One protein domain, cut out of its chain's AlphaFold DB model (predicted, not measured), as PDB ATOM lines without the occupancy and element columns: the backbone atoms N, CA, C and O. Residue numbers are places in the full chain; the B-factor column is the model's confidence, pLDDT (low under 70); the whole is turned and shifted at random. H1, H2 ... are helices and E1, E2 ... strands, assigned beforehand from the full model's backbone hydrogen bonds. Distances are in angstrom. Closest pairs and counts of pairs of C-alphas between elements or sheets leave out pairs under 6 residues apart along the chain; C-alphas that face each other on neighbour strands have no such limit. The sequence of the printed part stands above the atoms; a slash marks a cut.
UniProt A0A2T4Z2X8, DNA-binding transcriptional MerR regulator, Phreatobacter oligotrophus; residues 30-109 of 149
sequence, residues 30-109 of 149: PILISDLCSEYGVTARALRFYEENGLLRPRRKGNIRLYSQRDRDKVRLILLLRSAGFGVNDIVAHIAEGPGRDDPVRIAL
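What this domain is: This is residues 30 to 109 of the 149 residues of the protein "DNA-binding transcriptional MerR regulator" of Phreatobacter oligotrophus (UniProt A0A2T4Z2X8). A long helix, H3, runs through the middle, with H1 and H2 making a nearly square corner next to it and H4 packed on its later part. A small strand hairpin, E1 and E2, makes one end of the longest axis, and the last stretch, residues 95 to 109, folds back on itself as a loop. You have 80 residues with four named helices and two named strands, in the order H1 H2 E1 E2 H3 H4; the sheet E1 - E2 is antiparallel and the class is mostly helix. The whole is compact, with a radius of gyration of the C-alphas of 12.2 A and spans of 36 by 28 by 20 A.

How they stand to each other: Start with H1, residues 33 to 40, which touches H2, residues 44 to 52, about perpendicular at 75 degrees; their closest C-alphas, of Cys 37 and Ala 44, are 6.3 A apart. Go on to the hairpin of E1, residues 59 to 61, and E2, residues 64 to 66: N 59 and O 66 are 2.9 A apart and N 66 and O 59 2.8 A, within hydrogen-bond range. Next comes H3, residues 69 to 83, close but not clearly touching H1, at a steep tilt of 47 degrees, the same way; the closest C-alphas, of Leu 36 and Arg 72, are 7.0 A apart. H2 and H3 are near each other, with 6 pairs of C-alphas within 10 A. H4, residues 88 to 94, only just touches H3, with 3 pairs of C-alphas within 8 A, through residues 78 to 82 of H3 alone; the closest C-alphas, of Ile 78 and Ile 91, are 6.7 A apart. Their tilt is steep, 62 degrees, opposite ways. H1 and H4 are apart. In H1, H2, H3 and H4 every O i to N i+4 pair is within hydrogen-bond range.

Where its parts are: Find C-alpha 33 at (186.494, 261.579, 180.694), where H1 begins. H2 measures 12.4 A from first to last C-alpha. H3 runs 21.4 A, from C-alpha 69 at (180.687, 262.331, 191.544). H4 ends at C-alpha 94 at (188.243, 245.773, 198.247).

The domain as a whole: The two C-alphas farthest apart, of Gly 62 and Ala 84, are 36.5 A apart. The printed part has no cut and no long link between named elements. Residues 95 to 96 pair antiparallel with residues 106 to 107. Look for low confidence at residues 96 to 103 of this model, under 70; the mean pLDDT of the printed part is 88.6.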
ATOM      1  N   PRO A  30     177.894 267.567 183.896       83.31
ATOM      2  CA  PRO A  30     178.249 266.174 183.709       83.31
ATOM      3  C   PRO A  30     179.768 266.036 183.605       83.31
ATOM      4  O   PRO A  30     180.379 266.624 182.718       83.31
ATOM      5  N   ILE A  31     180.359 265.212 184.470       94.94
ATOM      6  CA  ILE A  31     181.806 264.986 184.484       94.94
ATOM      7  C   ILE A  31     182.172 264.128 183.271       94.94
ATOM      8  O   ILE A  31     181.667 263.014 183.103       94.94
ATOM      9  N   LEU A  32     183.048 264.635 182.413       96.25
ATOM     10  CA  LEU A  32     183.546 263.943 181.232       96.25
ATOM     11  C   LEU A  32     184.837 263.180 181.537       96.25
ATOM     12  O   LEU A  32     185.514 263.386 182.542       96.25
ATOM     13  N   ILE A  33     185.217 262.300 180.609       95.94
ATOM     14  CA  ILE A  33     186.494 261.579 180.694       95.94
ATOM     15  C   ILE A  33     187.686 262.544 180.701       95.94
ATOM     16  O   ILE A  33     188.661 262.303 181.403       95.94
ATOM     17  N   SER A  34     187.594 263.641 179.939       96.25
ATOM     18  CA  SER A  34     188.612 264.692 179.881       96.25
ATOM     19  C   SER A  34     188.812 265.353 181.235       96.25
ATOM     20  O   SER A  34     189.952 265.579 181.622       96.25
ATOM     21  N   ASP A  35     187.727 265.590 181.967       96.88
ATOM     22  CA  ASP A  35     187.767 266.292 183.246       96.88
ATOM     23  C   ASP A  35     188.512 265.444 184.279       96.88
ATOM     24  O   ASP A  35     189.435 265.927 184.928       96.88
ATOM     25  N   LEU A  36     188.208 264.141 184.341       96.94
ATOM     26  CA  LEU A  36     188.926 263.192 185.198       96.94
ATOM     27  C   LEU A  36     190.398 263.026 184.792       96.94
ATOM     28  O   LEU A  36     191.266 262.896 185.656       96.94
ATOM     29  N   CYS A  37     190.694 263.020 183.490       97.56
ATOM     30  CA  CYS A  37     192.069 262.972 182.999       97.56
ATOM     31  C   CYS A  37     192.871 264.198 183.442       97.56
ATOM     32  O   CYS A  37     193.979 264.047 183.956       97.56
ATOM     33  N   SER A  38     192.311 265.393 183.257       97.25
ATOM     34  CA  SER A  38     192.941 266.654 183.641       97.25
ATOM     35  C   SER A  38     193.086 266.789 185.153       97.25
ATOM     36  O   SER A  38     194.127 267.238 185.620       97.25
ATOM     37  N   GLU A  39     192.080 266.375 185.923       97.06
ATOM     38  CA  GLU A  39     192.093 266.483 187.381       97.06
ATOM     39  C   GLU A  39     193.116 265.550 188.038       97.06
ATOM     40  O   GLU A  39     193.822 265.958 188.958       97.06
ATOM     41  N   TYR A  40     193.202 264.297 187.582       96.62
ATOM     42  CA  TYR A  40     194.012 263.268 188.244       96.62
ATOM     43  C   TYR A  40     195.304 262.906 187.507       96.62
ATOM     44  O   TYR A  40     196.033 262.021 187.954       96.62
ATOM     45  N   GLY A  41     195.584 263.531 186.360       96.31
ATOM     46  CA  GLY A  41     196.752 263.204 185.536       96.31
ATOM     47  C   GLY A  41     196.723 261.782 184.963       96.31
ATOM     48  O   GLY A  41     197.760 261.228 184.606       96.31
ATOM     49  N   VAL A  42     195.543 261.161 184.888       95.94
ATOM     50  CA  VAL A  42     195.363 259.803 184.359       95.94
ATOM     51  C   VAL A  42     195.023 259.831 182.880       95.94
ATOM     52  O   VAL A  42     194.380 260.747 182.375       95.94
ATOM     53  N   THR A  43     195.389 258.776 182.158       97.25
ATOM     54  CA  THR A  43     195.020 258.667 180.745       97.25
ATOM     55  C   THR A  43     193.577 258.193 180.578       97.25
ATOM     56  O   THR A  43     193.059 257.395 181.362       97.25
ATOM     57  N   ALA A  44     192.946 258.572 179.465       96.75
ATOM     58  CA  ALA A  44     191.640 258.033 179.080       96.75
ATOM     59  C   ALA A  44     191.672 256.504 178.872       96.75
ATOM     60  O   ALA A  44     190.631 255.849 178.893       96.75
ATOM     61  N   ARG A  45     192.857 255.927 178.621       96.62
ATOM     62  CA  ARG A  45     193.057 254.475 178.565       96.62
ATOM     63  C   ARG A  45     192.956 253.849 179.958       96.62
ATOM     64  O   ARG A  45     192.298 252.826 180.086       96.62
ATOM     65  N   ALA A  46     193.536 254.475 180.982       95.25
ATOM     66  CA  ALA A  46     193.431 254.010 182.364       95.25
ATOM     67  C   ALA A  46     191.983 254.054 182.880       95.25
ATOM     68  O   ALA A  46     191.513 253.081 183.460       95.25
ATOM     69  N   LEU A  47     191.240 255.131 182.599       95.75
ATOM     70  CA  LEU A  47     189.827 255.229 182.998       95.75
ATOM     71  C   LEU A  47     188.961 254.147 182.337       95.75
ATOM     72  O   LEU A  47     188.167 253.500 183.013       95.75
ATOM     73  N   ARG A  48     189.173 253.883 181.041       94.62
ATOM     74  CA  ARG A  48     188.508 252.776 180.332       94.62
ATOM     75  C   ARG A  48     188.866 251.413 180.914       94.62
ATOM     76  O   ARG A  48     187.990 250.576 181.071       94.62
ATOM     77  N   PHE A  49     190.121 251.216 181.297       94.31
ATOM     78  CA  PHE A  49     190.539 249.998 181.978       94.31
ATOM     79  C   PHE A  49     189.816 249.819 183.328       94.31
ATOM     80  O   PHE A  49     189.390 248.713 183.655       94.31
ATOM     81  N   TYR A  50     189.595 250.888 184.099       94.06
ATOM     82  CA  TYR A  50     188.792 250.804 185.326       94.06
ATOM     83  C   TYR A  50     187.305 250.517 185.050       94.06
ATOM     84  O   TYR A  50     186.682 249.783 185.814       94.06
ATOM     85  N   GLU A  51     186.736 251.029 183.954       93.25
ATOM     86  CA  GLU A  51     185.388 250.642 183.500       93.25
ATOM     87  C   GLU A  51     185.307 249.151 183.143       93.25
ATOM     88  O   GLU A  51     184.381 248.467 183.571       93.25
ATOM     89  N   GLU A  52     186.284 248.635 182.391       92.88
ATOM     90  CA  GLU A  52     186.353 247.227 181.969       92.88
ATOM     91  C   GLU A  52     186.446 246.268 183.167       92.88
ATOM     92  O   GLU A  52     185.871 245.184 183.132       92.88
ATOM     93  N   ASN A  53     187.097 246.692 184.255       89.88
ATOM     94  CA  ASN A  53     187.169 245.947 185.518       89.88
ATOM     95  C   ASN A  53     185.965 246.204 186.449       89.88
ATOM     96  O   ASN A  53     185.970 245.787 187.605       89.88
ATOM     97  N   GLY A  54     184.938 246.918 185.978       89.00
ATOM     98  CA  GLY A  54     183.700 247.170 186.721       89.00
ATOM     99  C   GLY A  54     183.824 248.165 187.879       89.00
ATOM    100  O   GLY A  54     182.856 248.337 188.625       89.00
ATOM    101  N   LEU A  55     184.975 248.833 188.021       89.25
ATOM    102  CA  LEU A  55     185.238 249.812 189.078       89.25
ATOM    103  C   LEU A  55     184.460 251.109 188.845       89.25
ATOM    104  O   LEU A  55     183.923 251.691 189.787       89.25
ATOM    105  N   LEU A  56     184.360 251.546 187.590       91.81
ATOM    106  CA  LEU A  56     183.607 252.735 187.188       91.81
ATOM    107  C   LEU A  56     182.380 252.332 186.380       91.81
ATOM    108  O   LEU A  56     182.435 251.391 185.586       91.81
ATOM    109  N   ARG A  57     181.270 253.052 186.565       90.25
ATOM    110  CA  ARG A  57     180.003 252.759 185.876       90.25
ATOM    111  C   ARG A  57     179.372 254.040 185.317       90.25
ATOM    112  O   ARG A  57     178.251 254.384 185.702       90.25
ATOM    113  N   PRO A  58     180.068 254.757 184.410       93.06
ATOM    114  CA  PRO A  58     179.550 255.993 183.842       93.06
ATOM    115  C   PRO A  58     178.274 255.737 183.035       93.06
ATOM    116  O   PRO A  58     178.129 254.724 182.344       93.06
ATOM    117  N   ARG A  59     177.353 256.703 183.061       93.38
ATOM    118  CA  ARG A  59     176.179 256.687 182.180       93.38
ATOM    119  C   ARG A  59     176.595 257.097 180.773       93.38
ATOM    120  O   ARG A  59     177.511 257.894 180.590       93.38
ATOM    121  N   ARG A  60     175.896 256.590 179.759       93.38
ATOM    122  CA  ARG A  60     176.125 256.991 178.365       93.38
ATOM    123  C   ARG A  60     175.020 257.921 177.888       93.38
ATOM    124  O   ARG A  60     173.842 257.619 178.064       93.38
ATOM    125  N   LYS A  61     175.404 259.021 177.239       93.62
ATOM    126  CA  LYS A  61     174.507 259.899 176.477       93.62
ATOM    127  C   LYS A  61     175.017 259.954 175.040       93.62
ATOM    128  O   LYS A  61     175.979 260.656 174.733       93.62
ATOM    129  N   GLY A  62     174.423 259.129 174.176       92.94
ATOM    130  CA  GLY A  62     174.974 258.850 172.850       92.94
ATOM    131  C   GLY A  62     176.361 258.211 172.963       92.94
ATOM    132  O   GLY A  62     176.532 257.189 173.631       92.94
ATOM    133  N   ASN A  63     177.366 258.835 172.346       90.81
ATOM    134  CA  ASN A  63     178.747 258.347 172.401       90.81
ATOM    135  C   ASN A  63     179.561 258.898 173.589       90.81
ATOM    136  O   ASN A  63     180.717 258.519 173.776       90.81
ATOM    137  N   ILE A  64     178.972 259.786 174.394       92.00
ATOM    138  CA  ILE A  64     179.659 260.466 175.495       92.00
ATOM    139  C   ILE A  64     179.453 259.681 176.796       92.00
ATOM    140  O   ILE A  64     178.334 259.266 177.109       92.00
ATOM    141  N   ARG A  65     180.541 259.485 177.551       94.50
ATOM    142  CA  ARG A  65     180.523 258.959 178.924       94.50
ATOM    143  C   ARG A  65     180.352 260.110 179.903       94.50
ATOM    144  O   ARG A  65     181.109 261.073 179.836       94.50
ATOM    145  N   LEU A  66     179.379 259.973 180.793       95.50
ATOM    146  CA  LEU A  66     179.092 260.908 181.868       95.50
ATOM    147  C   LEU A  66     179.385 260.191 183.186       95.50
ATOM    148  O   LEU A  66     178.674 259.254 183.565       95.50
ATOM    149  N   TYR A  67     180.460 260.605 183.841       94.25
ATOM    150  CA  TYR A  67     180.858 260.112 185.147       94.25
ATOM    151  C   TYR A  67     180.055 260.831 186.225       94.25
ATOM    152  O   TYR A  67     179.689 262.001 186.106       94.25
ATOM    153  N   SER A  68     179.750 260.098 187.284       91.38
ATOM    154  CA  SER A  68     179.140 260.652 188.483       91.38
ATOM    155  C   SER A  68     180.209 261.167 189.448       91.38
ATOM    156  O   SER A  68     181.377 260.783 189.366       91.38
ATOM    157  N   GLN A  69     179.802 261.969 190.433       89.50
ATOM    158  CA  GLN A  69     180.687 262.331 191.544       89.50
ATOM    159  C   GLN A  69     181.225 261.083 192.268       89.50
ATOM    160  O   GLN A  69     182.383 261.038 192.667       89.50
ATOM    161  N   ARG A  70     180.424 260.014 192.338       86.81
ATOM    162  CA  ARG A  70     180.850 258.733 192.905       86.81
ATOM    163  C   ARG A  70     181.957 258.068 192.086       86.81
ATOM    164  O   ARG A  70     182.877 257.501 192.664       86.81
ATOM    165  N   ASP A  71     181.890 258.131 190.756       91.31
ATOM    166  CA  ASP A  71     182.970 257.626 189.898       91.31
ATOM    167  C   ASP A  71     184.256 258.431 190.116       91.31
ATOM    168  O   ASP A  71     185.333 257.849 190.213       91.31
ATOM    169  N   ARG A  72     184.143 259.755 190.266       92.44
ATOM    170  CA  ARG A  72     185.269 260.642 190.592       92.44
ATOM    171  C   ARG A  72     185.932 260.261 191.921       92.44
ATOM    172  O   ARG A  72     187.145 260.054 191.963       92.44
ATOM    173  N   ASP A  73     185.143 260.059 192.973       91.12
ATOM    174  CA  ASP A  73     185.652 259.635 194.284       91.12
ATOM    175  C   ASP A  73     186.328 258.255 194.218       91.12
ATOM    176  O   ASP A  73     187.378 258.036 194.829       91.12
ATOM    177  N   LYS A  74     185.775 257.328 193.423       91.12
ATOM    178  CA  LYS A  74     186.410 256.029 193.170       91.12
ATOM    179  C   LYS A  74     187.741 256.172 192.449       91.12
ATOM    180  O   LYS A  74     188.689 255.507 192.851       91.12
ATOM    181  N   VAL A  75     187.843 257.015 191.419       94.00
ATOM    182  CA  VAL A  75     189.118 257.253 190.718       94.00
ATOM    183  C   VAL A  75     190.177 257.723 191.710       94.00
ATOM    184  O   VAL A  75     191.260 257.141 191.760       94.00
ATOM    185  N   ARG A  76     189.846 258.693 192.568       93.62
ATOM    186  CA  ARG A  76     190.757 259.160 193.618       93.62
ATOM    187  C   ARG A  76     191.216 258.021 194.535       93.62
ATOM    188  O   ARG A  76     192.409 257.902 194.811       93.62
ATOM    189  N   LEU A  77     190.290 257.173 194.989       91.94
ATOM    190  CA  LEU A  77     190.611 256.043 195.864       91.94
ATOM    191  C   LEU A  77     191.472 254.981 195.164       91.94
ATOM    192  O   LEU A  77     192.447 254.509 195.741       91.94
ATOM    193  N   ILE A  78     191.147 254.630 193.918       93.06
ATOM    194  CA  ILE A  78     191.923 253.684 193.107       93.06
ATOM    195  C   ILE A  78     193.373 254.163 192.999       93.06
ATOM    196  O   ILE A  78     194.292 253.381 193.224       93.06
ATOM    197  N   LEU A  79     193.589 255.448 192.708       94.00
ATOM    198  CA  LEU A  79     194.933 256.016 192.583       94.00
ATOM    199  C   LEU A  79     195.704 255.995 193.901       94.00
ATOM    200  O   LEU A  79     196.881 255.635 193.907       94.00
ATOM    201  N   LEU A  80     195.036 256.297 195.017       92.31
ATOM    202  CA  LEU A  80     195.639 256.182 196.342       92.31
ATOM    203  C   LEU A  80     196.107 254.742 196.612       92.31
ATOM    204  O   LEU A  80     197.258 254.528 196.991       92.31
ATOM    205  N   LEU A  81     195.266 253.745 196.347       92.56
ATOM    206  CA  LEU A  81     195.621 252.337 196.549       92.56
ATOM    207  C   LEU A  81     196.748 251.877 195.624       92.56
ATOM    208  O   LEU A  81     197.667 251.189 196.068       92.56
ATOM    209  N   ARG A  82     196.733 252.305 194.359       93.62
ATOM    210  CA  ARG A  82     197.837 252.044 193.426       93.62
ATOM    211  C   ARG A  82     199.149 252.636 193.935       93.62
ATOM    212  O   ARG A  82     200.161 251.946 193.880       93.62
ATOM    213  N   SER A  83     199.133 253.860 194.470       92.31
ATOM    214  CA  SER A  83     200.333 254.488 195.047       92.31
ATOM    215  C   SER A  83     200.850 253.773 196.299       92.31
ATOM    216  O   SER A  83     202.051 253.758 196.538       92.31
ATOM    217  N   ALA A  84     199.970 253.110 197.055       91.88
ATOM    218  CA  ALA A  84     200.343 252.271 198.194       91.88
ATOM    219  C   ALA A  84     200.830 250.860 197.792       91.88
ATOM    220  O   ALA A  84     201.156 250.047 198.658       91.88
ATOM    221  N   GLY A  85     200.889 250.556 196.492       92.75
ATOM    222  CA  GLY A  85     201.407 249.295 195.956       92.75
ATOM    223  C   GLY A  85     200.353 248.207 195.734       92.75
ATOM    224  O   GLY A  85     200.716 247.083 195.390       92.75
ATOM    225  N   PHE A  86     199.060 248.494 195.921       93.56
ATOM    226  CA  PHE A  86     198.006 247.504 195.680       93.56
ATOM    227  C   PHE A  86     197.830 247.205 194.183       93.56
ATOM    228  O   PHE A  86     197.885 248.089 193.313       93.56
ATOM    229  N   GLY A  87     197.595 245.931 193.871       90.81
ATOM    230  CA  GLY A  87     197.251 245.475 192.532       90.81
ATOM    231  C   GLY A  87     195.834 245.888 192.138       90.81
ATOM    232  O   GLY A  87     194.991 246.185 192.980       90.81
ATOM    233  N   VAL A  88     195.535 245.886 190.837       85.50
ATOM    234  CA  VAL A  88     194.170 246.165 190.349       85.50
ATOM    235  C   VAL A  88     193.178 245.126 190.879       85.50
ATOM    236  O   VAL A  88     192.079 245.495 191.274       85.50
ATOM    237  N   ASN A  89     193.576 243.855 190.949       86.75
ATOM    238  CA  ASN A  89     192.724 242.783 191.468       86.75
ATOM    239  C   ASN A  89     192.377 242.991 192.950       86.75
ATOM    240  O   ASN A  89     191.215 242.841 193.320       86.75
ATOM    241  N   ASP A  90     193.346 243.419 193.767       85.69
ATOM    242  CA  ASP A  90     193.104 243.764 195.175       85.69
ATOM    243  C   ASP A  90     192.112 244.928 195.265       85.69
ATOM    244  O   ASP A  90     191.133 244.892 196.005       85.69
ATOM    245  N   ILE A  91     192.318 245.959 194.445       88.25
ATOM    246  CA  ILE A  91     191.450 247.138 194.414       88.25
ATOM    247  C   ILE A  91     190.010 246.759 194.042       88.25
ATOM    248  O   ILE A  91     189.075 247.237 194.680       88.25
ATOM    249  N   VAL A  92     189.815 245.881 193.055       85.00
ATOM    250  CA  VAL A  92     188.487 245.370 192.673       85.00
ATOM    251  C   VAL A  92     187.841 244.589 193.815       85.00
ATOM    252  O   VAL A  92     186.659 244.786 194.084       85.00
ATOM    253  N   ALA A  93     188.602 243.745 194.516       83.50
ATOM    254  CA  ALA A  93     188.089 242.955 195.634       83.50
ATOM    255  C   ALA A  93     187.714 243.810 196.858       83.50
ATOM    256  O   ALA A  93     186.831 243.434 197.629       83.50
ATOM    257  N   HIS A  94     188.375 244.957 197.041       81.56
ATOM    258  CA  HIS A  94     188.243 245.773 198.247       81.56
ATOM    259  C   HIS A  94     187.452 247.069 198.067       81.56
ATOM    260  O   HIS A  94     187.150 247.720 199.066       81.56
ATOM    261  N   ILE A  95     187.074 247.462 196.852       82.19
ATOM    262  CA  ILE A  95     186.139 248.576 196.658       82.19
ATOM    263  C   ILE A  95     184.708 248.053 196.802       82.19
ATOM    264  O   ILE A  95     184.248 247.229 196.019       82.19
ATOM    265  N   ALA A  96     183.990 248.571 197.800       68.88
ATOM    266  CA  ALA A  96     182.592 248.241 198.043       68.88
ATOM    267  C   ALA A  96     181.693 249.453 197.761       68.88
ATOM    268  O   ALA A  96     181.941 250.573 198.219       68.88
ATOM    269  N   GLU A  97     180.607 249.221 197.027       66.75
ATOM    270  CA  GLU A  97     179.536 250.199 196.855       66.75
ATOM    271  C   GLU A  97     178.508 250.044 197.984       66.75
ATOM    272  O   GLU A  97     177.970 248.961 198.200       66.75
ATOM    273  N   GLY A  98     178.218 251.127 198.714       63.91
ATOM    274  CA  GLY A  98     177.007 251.206 199.537       63.91
ATOM    275  C   GLY A  98     175.730 251.183 198.672       63.91
ATOM    276  O   GLY A  98     175.793 251.615 197.513       63.91
ATOM    277  N   PRO A  99     174.602 250.672 199.204       61.66
ATOM    278  CA  PRO A  99     173.357 250.432 198.461       61.66
ATOM    279  C   PRO A  99     172.698 251.693 197.873       61.66
ATOM    280  O   PRO A  99     171.934 251.592 196.913       61.66
ATOM    281  N   GLY A 100     172.965 252.873 198.431       64.44
ATOM    282  CA  GLY A 100     172.397 254.152 198.015       64.44
ATOM    283  C   GLY A 100     173.233 254.903 196.978       64.44
ATOM    284  O   GLY A 100     174.442 254.702 196.842       64.44
ATOM    285  N   ARG A 101     172.581 255.824 196.252       63.66
ATOM    286  CA  ARG A 101     173.239 256.752 195.307       63.66
ATOM    287  C   ARG A 101     174.200 257.709 196.021       63.66
ATOM    288  O   ARG A 101     175.248 258.009 195.457       63.66
ATOM    289  N   ASP A 102     173.851 258.111 197.241       66.00
ATOM    290  CA  ASP A 102     174.596 259.076 198.060       66.00
ATOM    291  C   ASP A 102     175.514 258.403 199.092       66.00
ATOM    292  O   ASP A 102     176.159 259.077 199.894       66.00
ATOM    293  N   ASP A 103     175.592 257.068 199.080       67.25
ATOM    294  CA  ASP A 103     176.477 256.360 199.992       67.25
ATOM    295  C   ASP A 103     177.942 256.579 199.592       67.25
ATOM    296  O   ASP A 103     178.307 256.346 198.428       67.25
ATOM    297  N   PRO A 104     178.808 256.953 200.553       71.50
ATOM    298  CA  PRO A 104     180.211 257.187 200.272       71.50
ATOM    299  C   PRO A 104     180.862 255.918 199.720       71.50
ATOM    300  O   PRO A 104     180.505 254.792 200.086       71.50
ATOM    301  N   VAL A 105     181.846 256.103 198.839       78.75
ATOM    302  CA  VAL A 105     182.699 255.005 198.375       78.75
ATOM    303  C   VAL A 105     183.369 254.385 199.598       78.75
ATOM    304  O   VAL A 105     184.049 255.076 200.357       78.75
ATOM    305  N   ARG A 106     183.149 253.085 199.810       77.31
ATOM    306  CA  ARG A 106     183.730 252.355 200.934       77.31
ATOM    307  C   ARG A 106     184.887 251.504 200.458       77.31
ATOM    308  O   ARG A 106     184.885 250.972 199.349       77.31
ATOM    309  N   ILE A 107     185.847 251.344 201.354       81.50
ATOM    310  CA  ILE A 107     186.929 250.392 201.193       81.50
ATOM    311  C   ILE A 107     186.793 249.288 202.238       81.50
ATOM    312  O   ILE A 107     186.608 249.554 203.422       81.50
ATOM    313  N   ALA A 108     186.878 248.045 201.787       81.44
ATOM    314  CA  ALA A 108     186.876 246.838 202.598       81.44
ATOM    315  C   ALA A 108     188.312 246.372 202.917       81.44
ATOM    316  O   ALA A 108     188.579 245.173 203.009       81.44
ATOM    317  N   LEU A 109     189.245 247.321 203.072       82.75
ATOM    318  CA  LEU A 109     190.585 247.062 203.593       82.75
ATOM    319  C   LEU A 109     190.572 247.239 205.110       82.75
ATOM    320  O   LEU A 109     190.331 248.332 205.622       82.75
TER     321      LEU A 109